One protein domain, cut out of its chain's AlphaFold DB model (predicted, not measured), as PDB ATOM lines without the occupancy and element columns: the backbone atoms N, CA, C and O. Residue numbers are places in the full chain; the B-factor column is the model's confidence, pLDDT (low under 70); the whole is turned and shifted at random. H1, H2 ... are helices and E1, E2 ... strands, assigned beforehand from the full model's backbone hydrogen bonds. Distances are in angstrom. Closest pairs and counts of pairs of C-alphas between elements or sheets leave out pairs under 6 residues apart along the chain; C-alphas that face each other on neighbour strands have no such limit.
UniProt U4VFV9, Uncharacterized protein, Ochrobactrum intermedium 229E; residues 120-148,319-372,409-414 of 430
ATOM      1  N   SER A 120     187.815 145.239 130.915       95.12
ATOM      2  CA  SER A 120     187.533 144.731 129.577       95.12
ATOM      3  C   SER A 120     186.081 144.307 129.354       95.12
ATOM      4  O   SER A 120     185.735 144.003 128.219       95.12
ATOM      5  N   SER A 121     185.178 144.338 130.346       96.06
ATOM      6  CA  SER A 121     183.834 143.735 130.220       96.06
ATOM      7  C   SER A 121     183.048 144.229 128.999       96.06
ATOM      8  O   SER A 121     182.478 143.433 128.242       96.06
ATOM      9  N   ARG A 122     183.039 145.551 128.771       97.06
ATOM     10  CA  ARG A 122     182.373 146.167 127.608       97.06
ATOM     11  C   ARG A 122     183.099 145.854 126.307       97.06
ATOM     12  O   ARG A 122     182.456 145.573 125.298       97.06
ATOM     13  N   HIS A 123     184.427 145.895 126.339       96.38
ATOM     14  CA  HIS A 123     185.271 145.558 125.199       96.38
ATOM     15  C   HIS A 123     185.020 144.112 124.756       96.38
ATOM     16  O   HIS A 123     184.625 143.882 123.619       96.38
ATOM     17  N   ASP A 124     185.136 143.152 125.666       96.06
ATOM     18  CA  ASP A 124     184.995 141.725 125.383       96.06
ATOM     19  C   ASP A 124     183.576 141.388 124.925       96.06
ATOM     20  O   ASP A 124     183.382 140.575 124.021       96.06
ATOM     21  N   THR A 125     182.571 142.067 125.492       96.56
ATOM     22  CA  THR A 125     181.188 141.964 125.016       96.56
ATOM     23  C   THR A 125     181.067 142.453 123.572       96.56
ATOM     24  O   THR A 125     180.510 141.729 122.753       96.56
ATOM     25  N   LEU A 126     181.621 143.619 123.213       96.56
ATOM     26  CA  LEU A 126     181.606 144.090 121.821       96.56
ATOM     27  C   LEU A 126     182.335 143.135 120.880       96.56
ATOM     28  O   LEU A 126     181.791 142.785 119.838       96.56
ATOM     29  N   HIS A 127     183.534 142.683 121.246       96.25
ATOM     30  CA  HIS A 127     184.300 141.752 120.419       96.25
ATOM     31  C   HIS A 127     183.550 140.444 120.203       96.25
ATOM     32  O   HIS A 127     183.514 139.951 119.079       96.25
ATOM     33  N   ARG A 128     182.879 139.911 121.228       95.88
ATOM     34  CA  ARG A 128     182.030 138.722 121.087       95.88
ATOM     35  C   ARG A 128     180.854 138.961 120.138       95.88
ATOM     36  O   ARG A 128     180.627 138.144 119.252       95.88
ATOM     37  N   GLU A 129     180.106 140.047 120.324       96.00
ATOM     38  CA  GLU A 129     178.905 140.337 119.524       96.00
ATOM     39  C   GLU A 129     179.245 140.639 118.054       96.00
ATOM     40  O   GLU A 129     178.497 140.249 117.159       96.00
ATOM     41  N   LEU A 130     180.385 141.291 117.800       96.06
ATOM     42  CA  LEU A 130     180.840 141.669 116.458       96.06
ATOM     43  C   LEU A 130     181.587 140.548 115.721       96.06
ATOM     44  O   LEU A 130     181.666 140.584 114.498       96.06
ATOM     45  N   SER A 131     182.088 139.528 116.425       95.94
ATOM     46  CA  SER A 131     182.782 138.375 115.814       95.94
ATOM     47  C   SER A 131     181.844 137.323 115.206       95.94
ATOM     48  O   SER A 131     182.284 136.231 114.848       95.94
ATOM     49  N   ARG A 132     180.538 137.594 115.133       92.69
ATOM     50  CA  ARG A 132     179.551 136.641 114.608       92.69
ATOM     51  C   ARG A 132     179.640 136.514 113.079       92.69
ATOM     52  O   ARG A 132     180.008 137.455 112.389       92.69
ATOM     53  N   GLU A 133     179.218 135.370 112.538       90.75
ATOM     54  CA  GLU A 133     179.241 135.114 111.083       90.75
ATOM     55  C   GLU A 133     178.199 135.928 110.297       90.75
ATOM     56  O   GLU A 133     178.325 136.122 109.090       90.75
ATOM     57  N   THR A 134     177.134 136.379 110.966       92.69
ATOM     58  CA  THR A 134     176.049 137.140 110.334       92.69
ATOM     59  C   THR A 134     176.395 138.631 110.285       92.69
ATOM     60  O   THR A 134     176.743 139.183 111.335       92.69
ATOM     61  N   PRO A 135     176.227 139.313 109.132       92.00
ATOM     62  CA  PRO A 135     176.471 140.751 109.017       92.00
ATOM     63  C   PRO A 135     175.772 141.571 110.110       92.00
ATOM     64  O   PRO A 135     174.676 141.222 110.559       92.00
ATOM     65  N   ILE A 136     176.414 142.649 110.558       94.75
ATOM     66  CA  ILE A 136     175.862 143.580 111.549       94.75
ATOM     67  C   ILE A 136     174.924 144.562 110.842       94.75
ATOM     68  O   ILE A 136     175.335 145.241 109.907       94.75
ATOM     69  N   SER A 137     173.667 144.638 111.285       95.50
ATOM     70  CA  SER A 137     172.704 145.626 110.787       95.50
ATOM     71  C   SER A 137     172.722 146.916 111.620       95.50
ATOM     72  O   SER A 137     173.200 146.929 112.755       95.50
ATOM     73  N   LEU A 138     172.128 148.000 111.105       95.88
ATOM     74  CA  LEU A 138     171.896 149.222 111.895       95.88
ATOM     75  C   LEU A 138     171.043 148.951 113.147       95.88
ATOM     76  O   LEU A 138     171.276 149.550 114.195       95.88
ATOM     77  N   GLU A 139     170.088 148.025 113.059       96.25
ATOM     78  CA  GLU A 139     169.257 147.617 114.195       96.25
ATOM     79  C   GLU A 139     170.086 146.904 115.271       96.25
ATOM     80  O   GLU A 139     169.933 147.189 116.460       96.25
ATOM     81  N   ASP A 140     171.026 146.041 114.871       97.38
ATOM     82  CA  ASP A 140     171.974 145.430 115.807       97.38
ATOM     83  C   ASP A 140     172.828 146.485 116.506       97.38
ATOM     84  O   ASP A 140     173.021 146.398 117.718       97.38
ATOM     85  N   CYS A 141     173.310 147.489 115.768       97.38
ATOM     86  CA  CYS A 141     174.061 148.604 116.335       97.38
ATOM     87  C   CYS A 141     173.243 149.319 117.419       97.38
ATOM     88  O   CYS A 141     173.713 149.440 118.550       97.38
ATOM     89  N   VAL A 142     172.004 149.716 117.112       97.44
ATOM     90  CA  VAL A 142     171.090 150.363 118.071       97.44
ATOM     91  C   VAL A 142     170.862 149.481 119.302       97.44
ATOM     92  O   VAL A 142     171.023 149.940 120.434       97.44
ATOM     93  N   ARG A 143     170.563 148.193 119.100       97.06
ATOM     94  CA  ARG A 143     170.358 147.226 120.188       97.06
ATOM     95  C   ARG A 143     171.591 147.110 121.086       97.06
ATOM     96  O   ARG A 143     171.459 147.096 122.308       97.06
ATOM     97  N   LEU A 144     172.787 147.025 120.502       97.25
ATOM     98  CA  LEU A 144     174.041 146.906 121.251       97.25
ATOM     99  C   LEU A 144     174.325 148.154 122.094       97.25
ATOM    100  O   LEU A 144     174.755 148.003 123.238       97.25
ATOM    101  N   GLN A 145     174.020 149.361 121.598       97.50
ATOM    102  CA  GLN A 145     174.178 150.601 122.379       97.50
ATOM    103  C   GLN A 145     173.273 150.668 123.616       97.50
ATOM    104  O   GLN A 145     173.561 151.413 124.555       97.50
ATOM    105  N   CYS A 146     172.196 149.884 123.627       97.25
ATOM    106  CA  CYS A 146     171.221 149.813 124.711       97.25
ATOM    107  C   CYS A 146     171.322 148.519 125.536       97.25
ATOM    108  O   CYS A 146     170.551 148.335 126.475       97.25
ATOM    109  N   SER A 147     172.288 147.642 125.237       97.88
ATOM    110  CA  SER A 147     172.445 146.364 125.933       97.88
ATOM    111  C   SER A 147     172.880 146.545 127.389       97.88
ATOM    112  O   SER A 147     173.932 147.119 127.683       97.88
ATOM    113  N   THR A 148     172.088 145.982 128.298       98.38
ATOM    114  CA  THR A 148     172.347 145.915 129.745       98.38
ATOM    115  C   THR A 148     172.817 144.529 130.196       98.38
ATOM    116  O   THR A 148     172.816 144.223 131.386       98.38
ATOM    117  N   SER A 319     175.705 160.318 126.776       94.19
ATOM    118  CA  SER A 319     175.153 161.642 126.462       94.19
ATOM    119  C   SER A 319     174.527 161.665 125.068       94.19
ATOM    120  O   SER A 319     173.387 162.088 124.902       94.19
ATOM    121  N   VAL A 320     175.244 161.126 124.082       96.56
ATOM    122  CA  VAL A 320     174.792 160.964 122.700       96.56
ATOM    123  C   VAL A 320     175.008 159.519 122.260       96.56
ATOM    124  O   VAL A 320     175.947 158.854 122.701       96.56
ATOM    125  N   ARG A 321     174.152 159.030 121.369       98.00
ATOM    126  CA  ARG A 321     174.352 157.770 120.647       98.00
ATOM    127  C   ARG A 321     174.233 158.043 119.158       98.00
ATOM    128  O   ARG A 321     173.370 158.818 118.745       98.00
ATOM    129  N   MET A 322     175.117 157.443 118.370       97.94
ATOM    130  CA  MET A 322     175.159 157.611 116.918       97.94
ATOM    131  C   MET A 322     175.437 156.268 116.249       97.94
ATOM    132  O   MET A 322     176.256 155.485 116.729       97.94
ATOM    133  N   VAL A 323     174.774 156.023 115.125       98.19
ATOM    134  CA  VAL A 323     175.049 154.912 114.214       98.19
ATOM    135  C   VAL A 323     175.195 155.517 112.829       98.19
ATOM    136  O   VAL A 323     174.280 156.190 112.359       98.19
ATOM    137  N   ILE A 324     176.353 155.323 112.205       97.88
ATOM    138  CA  ILE A 324     176.682 155.960 110.930       97.88
ATOM    139  C   ILE A 324     176.777 154.887 109.851       97.88
ATOM    140  O   ILE A 324     177.584 153.960 109.956       97.88
ATOM    141  N   ASP A 325     175.946 155.025 108.820       97.50
ATOM    142  CA  ASP A 325     175.958 154.162 107.640       97.50
ATOM    143  C   ASP A 325     176.869 154.793 106.577       97.50
ATOM    144  O   ASP A 325     176.505 155.755 105.895       97.50
ATOM    145  N   VAL A 326     178.119 154.336 106.518       96.56
ATOM    146  CA  VAL A 326     179.150 154.988 105.705       96.56
ATOM    147  C   VAL A 326     178.920 154.652 104.237       96.56
ATOM    148  O   VAL A 326     178.954 153.498 103.831       96.56
ATOM    149  N   GLY A 327     178.710 155.694 103.434       96.12
ATOM    150  CA  GLY A 327     178.322 155.571 102.026       96.12
ATOM    151  C   GLY A 327     176.822 155.755 101.789       96.12
ATOM    152  O   GLY A 327     176.452 156.232 100.722       96.12
ATOM    153  N   GLU A 328     175.985 155.515 102.801       97.12
ATOM    154  CA  GLU A 328     174.524 155.684 102.763       97.12
ATOM    155  C   GLU A 328     174.066 156.620 103.896       97.12
ATOM    156  O   GLU A 328     173.235 156.294 104.738       97.12
ATOM    157  N   TRP A 329     174.644 157.823 103.929       97.50
ATOM    158  CA  TRP A 329     174.603 158.726 105.085       97.50
ATOM    159  C   TRP A 329     173.201 159.052 105.618       97.50
ATOM    160  O   TRP A 329     173.054 159.220 106.826       97.50
ATOM    161  N   ASP A 330     172.180 159.103 104.758       98.06
ATOM    162  CA  ASP A 330     170.789 159.378 105.152       98.06
ATOM    163  C   ASP A 330     170.138 158.245 105.973       98.06
ATOM    164  O   ASP A 330     169.116 158.480 106.619       98.06
ATOM    165  N   ASN A 331     170.728 157.044 105.999       97.81
ATOM    166  CA  ASN A 331     170.304 155.938 106.868       97.81
ATOM    167  C   ASN A 331     170.844 156.065 108.302       97.81
ATOM    168  O   ASN A 331     170.478 155.272 109.173       97.81
ATOM    169  N   SER A 332     171.737 157.026 108.555       98.44
ATOM    170  CA  SER A 332     172.364 157.202 109.862       98.44
ATOM    171  C   SER A 332     171.334 157.564 110.931       98.44
ATOM    172  O   SER A 332     170.299 158.178 110.665       98.44
ATOM    173  N   LEU A 333     171.633 157.202 112.173       98.38
ATOM    174  CA  LEU A 333     170.752 157.370 113.321       98.38
ATOM    175  C   LEU A 333     171.485 158.095 114.445       98.38
ATOM    176  O   LEU A 333     172.684 157.902 114.650       98.38
ATOM    177  N   PHE A 334     170.762 158.898 115.217       97.94
ATOM    178  CA  PHE A 334     171.295 159.526 116.418       97.94
ATOM    179  C   PHE A 334     170.224 159.727 117.487       97.94
ATOM    180  O   PHE A 334     169.031 159.796 117.198       97.94
ATOM    181  N   VAL A 335     170.648 159.865 118.736       98.19
ATOM    182  CA  VAL A 335     169.817 160.418 119.806       98.19
ATOM    183  C   VAL A 335     170.706 161.142 120.806       98.19
ATOM    184  O   VAL A 335     171.820 160.701 121.085       98.19
ATOM    185  N   ASN A 336     170.220 162.261 121.338       96.75
ATOM    186  CA  ASN A 336     170.904 163.040 122.365       96.75
ATOM    187  C   ASN A 336     170.099 163.040 123.664       96.75
ATOM    188  O   ASN A 336     168.883 162.857 123.640       96.75
ATOM    189  N   ASN A 337     170.776 163.290 124.777       94.88
ATOM    190  CA  ASN A 337     170.176 163.412 126.095       94.88
ATOM    191  C   ASN A 337     170.424 164.821 126.665       94.88
ATOM    192  O   ASN A 337     171.590 165.194 126.808       94.88
ATOM    193  N   PRO A 338     169.392 165.607 127.032       95.06
ATOM    194  CA  PRO A 338     167.949 165.344 126.911       95.06
ATOM    195  C   PRO A 338     167.304 165.878 125.614       95.06
ATOM    196  O   PRO A 338     166.173 165.521 125.290       95.06
ATOM    197  N   GLY A 339     167.997 166.745 124.878       96.00
ATOM    198  CA  GLY A 339     167.487 167.468 123.710       96.00
ATOM    199  C   GLY A 339     168.620 168.177 122.971       96.00
ATOM    200  O   GLY A 339     169.791 167.893 123.217       96.00
ATOM    201  N   GLN A 340     168.304 169.088 122.052       95.75
ATOM    202  CA  GLN A 340     169.303 169.859 121.284       95.75
ATOM    203  C   GLN A 340     169.418 171.329 121.718       95.75
ATOM    204  O   GLN A 340     170.226 172.074 121.171       95.75
ATOM    205  N   SER A 341     168.631 171.771 122.701       95.69
ATOM    206  CA  SER A 341     168.672 173.140 123.216       95.69
ATOM    207  C   SER A 341     169.022 173.176 124.700       95.69
ATOM    208  O   SER A 341     168.495 172.398 125.484       95.69
ATOM    209  N   GLY A 342     169.866 174.131 125.097       92.56
ATOM    210  CA  GLY A 342     170.145 174.429 126.506       92.56
ATOM    211  C   GLY A 342     169.168 175.423 127.144       92.56
ATOM    212  O   GLY A 342     169.344 175.771 128.307       92.56
ATOM    213  N   LEU A 343     168.168 175.915 126.402       92.44
ATOM    214  CA  LEU A 343     167.197 176.898 126.891       92.44
ATOM    215  C   LEU A 343     165.951 176.185 127.445       92.44
ATOM    216  O   LEU A 343     165.255 175.554 126.650       92.44
ATOM    217  N   PRO A 344     165.603 176.319 128.743       90.31
ATOM    218  CA  PRO A 344     164.463 175.612 129.345       90.31
ATOM    219  C   PRO A 344     163.114 175.832 128.643       90.31
ATOM    220  O   PRO A 344     162.296 174.919 128.569       90.31
ATOM    221  N   GLY A 345     162.888 177.027 128.085       91.44
ATOM    222  CA  GLY A 345     161.665 177.363 127.345       91.44
ATOM    223  C   GLY A 345     161.612 176.838 125.903       91.44
ATOM    224  O   GLY A 345     160.602 177.023 125.229       91.44
ATOM    225  N   SER A 346     162.683 176.218 125.403       95.44
ATOM    226  CA  SER A 346     162.729 175.675 124.044       95.44
ATOM    227  C   SER A 346     161.933 174.370 123.942       95.44
ATOM    228  O   SER A 346     162.077 173.506 124.812       95.44
ATOM    229  N   PRO A 347     161.176 174.138 122.850       95.81
ATOM    230  CA  PRO A 347     160.580 172.826 122.599       95.81
ATOM    231  C   PRO A 347     161.642 171.720 122.475       95.81
ATOM    232  O   PRO A 347     161.339 170.566 122.757       95.81
ATOM    233  N   HIS A 348     162.889 172.071 122.138       96.62
ATOM    234  CA  HIS A 348     164.012 171.141 121.979       96.62
ATOM    235  C   HIS A 348     164.881 170.991 123.239       96.62
ATOM    236  O   HIS A 348     166.007 170.496 123.161       96.62
ATOM    237  N   TYR A 349     164.406 171.458 124.401       96.06
ATOM    238  CA  TYR A 349     165.129 171.316 125.669       96.06
ATOM    239  C   TYR A 349     165.235 169.854 126.119       96.06
ATOM    240  O   TYR A 349     166.260 169.437 126.643       96.06
ATOM    241  N   LYS A 350     164.174 169.061 125.909       96.19
ATOM    242  CA  LYS A 350     164.057 167.684 126.425       96.19
ATOM    243  C   LYS A 350     163.278 166.719 125.524       96.19
ATOM    244  O   LYS A 350     162.820 165.674 125.980       96.19
ATOM    245  N   ASP A 351     163.048 167.094 124.273       97.00
ATOM    246  CA  ASP A 351     162.210 166.358 123.317       97.00
ATOM    247  C   ASP A 351     162.787 165.001 122.892       97.00
ATOM    248  O   ASP A 351     162.033 164.114 122.492       97.00
ATOM    249  N   LEU A 352     164.102 164.811 123.016       97.81
ATOM    250  CA  LEU A 352     164.769 163.543 122.719       97.81
ATOM    251  C   LEU A 352     164.831 162.594 123.924       97.81
ATOM    252  O   LEU A 352     165.074 161.402 123.735       97.81
ATOM    253  N   LEU A 353     164.561 163.080 125.140       97.12
ATOM    254  CA  LEU A 353     164.676 162.306 126.378       97.12
ATOM    255  C   LEU A 353     163.841 161.013 126.382       97.12
ATOM    256  O   LEU A 353     164.408 159.981 126.740       97.12
ATOM    257  N   PRO A 354     162.554 161.002 125.964       97.06
ATOM    258  CA  PRO A 354     161.773 159.763 125.946       97.06
ATOM    259  C   PRO A 354     162.387 158.713 125.016       97.06
ATOM    260  O   PRO A 354     162.575 157.569 125.413       97.06
ATOM    261  N   ARG A 355     162.812 159.123 123.811       97.44
ATOM    262  CA  ARG A 355     163.476 158.225 122.852       97.44
ATOM    263  C   ARG A 355     164.793 157.696 123.402       97.44
ATOM    264  O   ARG A 355     165.047 156.502 123.331       97.44
ATOM    265  N   TRP A 356     165.609 158.575 123.984       97.69
ATOM    266  CA  TRP A 356     166.880 158.187 124.589       97.69
ATOM    267  C   TRP A 356     166.690 157.161 125.713       97.69
ATOM    268  O   TRP A 356     167.489 156.226 125.816       97.69
ATOM    269  N   HIS A 357     165.646 157.337 126.531       96.69
ATOM    270  CA  HIS A 357     165.306 156.450 127.647       96.69
ATOM    271  C   HIS A 357     164.798 155.089 127.162       96.69
ATOM    272  O   HIS A 357     165.225 154.063 127.683       96.69
ATOM    273  N   GLU A 358     163.984 155.073 126.107       95.88
ATOM    274  CA  GLU A 358     163.461 153.859 125.461       95.88
ATOM    275  C   GLU A 358     164.489 153.146 124.555       95.88
ATOM    276  O   GLU A 358     164.204 152.085 124.005       95.88
ATOM    277  N   GLY A 359     165.684 153.719 124.369       95.94
ATOM    278  CA  GLY A 359     166.706 153.193 123.455       95.94
ATOM    279  C   GLY A 359     166.406 153.420 121.966       95.94
ATOM    280  O   GLY A 359     167.039 152.824 121.094       95.94
ATOM    281  N   ALA A 360     165.453 154.296 121.656       96.69
ATOM    282  CA  ALA A 360     165.080 154.667 120.301       96.69
ATOM    283  C   ALA A 360     165.956 155.804 119.750       96.69
ATOM    284  O   ALA A 360     166.441 156.670 120.480       96.69
ATOM    285  N   HIS A 361     166.108 155.825 118.427       97.38
ATOM    286  CA  HIS A 361     166.884 156.835 117.710       97.38
ATOM    287  C   HIS A 361     166.008 157.688 116.781       97.38
ATOM    288  O   HIS A 361     164.849 157.365 116.496       97.38
ATOM    289  N   CYS A 362     166.576 158.800 116.324       96.88
ATOM    290  CA  CYS A 362     166.060 159.667 115.274       96.88
ATOM    291  C   CYS A 362     166.942 159.547 114.018       96.88
ATOM    292  O   CYS A 362     168.142 159.301 114.151       96.88
ATOM    293  N   PRO A 363     166.394 159.757 112.808       97.19
ATOM    294  CA  PRO A 363     167.202 159.861 111.595       97.19
ATOM    295  C   PRO A 363     168.201 161.022 111.671       97.19
ATOM    296  O   PRO A 363     167.825 162.139 112.027       97.19
ATOM    297  N   LEU A 364     169.455 160.770 111.298       97.19
ATOM    298  CA  LEU A 364     170.498 161.773 111.095       97.19
ATOM    299  C   LEU A 364     170.627 162.046 109.591       97.19
ATOM    300  O   LEU A 364     171.480 161.483 108.912       97.19
ATOM    301  N   VAL A 365     169.733 162.885 109.067       97.06
ATOM    302  CA  VAL A 365     169.689 163.214 107.635       97.06
ATOM    303  C   VAL A 365     170.898 164.049 107.210       97.06
ATOM    304  O   VAL A 365     171.313 164.964 107.921       97.06
ATOM    305  N   TYR A 366     171.444 163.759 106.030       97.31
ATOM    306  CA  TYR A 366     172.673 164.367 105.523       97.31
ATOM    307  C   TYR A 366     172.495 165.022 104.151       97.31
ATOM    308  O   TYR A 366     172.994 166.127 103.921       97.31
ATOM    309  N   SER A 367     171.793 164.374 103.217       97.88
ATOM    310  CA  SER A 367     171.658 164.903 101.862       97.88
ATOM    311  C   SER A 367     170.845 166.202 101.850       97.88
ATOM    312  O   SER A 367     169.883 166.342 102.611       97.88
ATOM    313  N   PRO A 368     171.153 167.157 100.948       97.62
ATOM    314  CA  PRO A 368     170.422 168.422 100.886       97.62
ATOM    315  C   PRO A 368     168.901 168.253 100.759       97.62
ATOM    316  O   PRO A 368     168.147 169.022 101.345       97.62
ATOM    317  N   ASN A 369     168.445 167.229 100.030       97.69
ATOM    318  CA  ASN A 369     167.020 166.946  99.863       97.69
ATOM    319  C   ASN A 369     166.387 166.402 101.151       97.69
ATOM    320  O   ASN A 369     165.294 166.839 101.510       97.69
ATOM    321  N   ALA A 370     167.057 165.480 101.849       97.56
ATOM    322  CA  ALA A 370     166.569 164.938 103.114       97.56
ATOM    323  C   ALA A 370     166.531 166.020 104.205       97.56
ATOM    324  O   ALA A 370     165.526 166.158 104.901       97.56
ATOM    325  N   VAL A 371     167.570 166.861 104.281       97.56
ATOM    326  CA  VAL A 371     167.619 168.030 105.175       97.56
ATOM    327  C   VAL A 371     166.474 168.997 104.866       97.56
ATOM    328  O   VAL A 371     165.736 169.387 105.770       97.56
ATOM    329  N   GLN A 372     166.263 169.343 103.593       97.00
ATOM    330  CA  GLN A 372     165.175 170.233 103.183       97.00
ATOM    331  C   GLN A 372     163.793 169.666 103.538       97.00
ATOM    332  O   GLN A 372     162.914 170.422 103.946       97.00
ATOM    333  N   LEU A 409     179.227 150.867 113.989       26.84
ATOM    334  CA  LEU A 409     178.841 151.155 115.371       26.84
ATOM    335  C   LEU A 409     179.917 152.018 116.048       26.84
ATOM    336  O   LEU A 409     181.022 151.539 116.295       26.84
ATOM    337  N   ILE A 410     179.586 153.262 116.405       28.75
ATOM    338  CA  ILE A 410     180.443 154.110 117.246       28.75
ATOM    339  C   ILE A 410     179.814 154.185 118.641       28.75
ATOM    340  O   ILE A 410     178.756 154.777 118.839       28.75
ATOM    341  N   LEU A 411     180.469 153.569 119.625       27.11
ATOM    342  CA  LEU A 411     180.170 153.737 121.046       27.11
ATOM    343  C   LEU A 411     181.230 154.654 121.649       27.11
ATOM    344  O   LEU A 411     182.362 154.230 121.873       27.11
ATOM    345  N   HIS A 412     180.881 155.919 121.887       29.94
ATOM    346  CA  HIS A 412     181.788 156.876 122.513       29.94
ATOM    347  C   HIS A 412     181.267 157.260 123.899       29.94
ATOM    348  O   HIS A 412     180.283 157.981 124.019       29.94
ATOM    349  N   ASN A 413     181.942 156.772 124.943       26.84
ATOM    350  CA  ASN A 413     181.831 157.308 126.294       26.84
ATOM    351  C   ASN A 413     183.152 157.998 126.625       26.84
ATOM    352  O   ASN A 413     184.182 157.341 126.815       26.84
ATOM    353  N   THR A 414     183.112 159.322 126.685       29.84
ATOM    354  CA  THR A 414     184.216 160.132 127.191       29.84
ATOM    355  C   THR A 414     183.790 160.647 128.554       29.84
ATOM    356  O   THR A 414     182.879 161.465 128.654       29.84
TER     357      THR A 414
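AT A GLANCE: This is residues 120 to 148, 319 to 372 and 409 to 414 of the 430 residues of an uncharacterized protein of Ochrobactrum intermedium 229E (UniProt U4VFV9). A small hairpin of two strands, E1 and E2, makes the middle, with H2 packed mainly on E1 and H3 mainly on E2. H1 lies beyond H2 towards one end of the longest axis, the unnamed loop of residues 337 to 352 reaches out towards the other, and H4 is set off from the other named elements. The printed part has 89 residues, with four named helices and two named strands in the order H1, H2, E1, E2, H3, H4; the sheet E1 - E2 is antiparallel. The class is mixed, helices and strands, with 40 residues, under half, in named elements. The whole is only just loose, close to compact, with a radius of gyration of the C-alphas of 14.8 A and spans of 46 by 32 by 21 A.

HOW THE PARTS SIT: H1, residues 121 to 130, and H2, residues 138 to 145, are near each other, with 8 pairs of C-alphas within 10 A. The closest C-alphas of H2 and E1, residues 320 to 326, are those of Cys 141 and Val 323, 6.7 A apart. E1 and E2, residues 333 to 336, form a hairpin, antiparallel at 164 degrees, with N 321 and O 335 within hydrogen-bond range at 2.9 A and N 333 and O 323 at 2.8 A. Short antiparallel pairings join residues 322 to 323 with 409 to 410, and 333 to 334 with 362 to 363. The closest C-alphas of E2 and H3, residues 353 to 358, are those of Val 335 and Trp 356, 6.0 A apart. H4, residues 368 to 372, and H3 are apart. In H1, H2, H3 and H4 every O i to N i+4 pair is within hydrogen-bond range.

IN THESE COORDINATES: H1 begins at C-alpha 121 (183.834, 143.735, 130.220) and is 14.2 A long. H2 is 10.8 A long, E1 18.5 A and E2 10.7 A; H3 and H4 are shorter. H4 ends at C-alpha 372 (165.175, 170.233, 103.183).

THE WHOLE: The C-alphas of Glu 133 and Gly 345, the two farthest apart, are 48.6 A apart. Residues 149 to 318 and 373 to 408 are not printed; the C-alpha gaps across these cuts are 16.3 A and 26.4 A. The link E2 to H3 is long, with 16 residues. The mean pLDDT of the printed part is 91.8, and residues 409 to 414 are under 70.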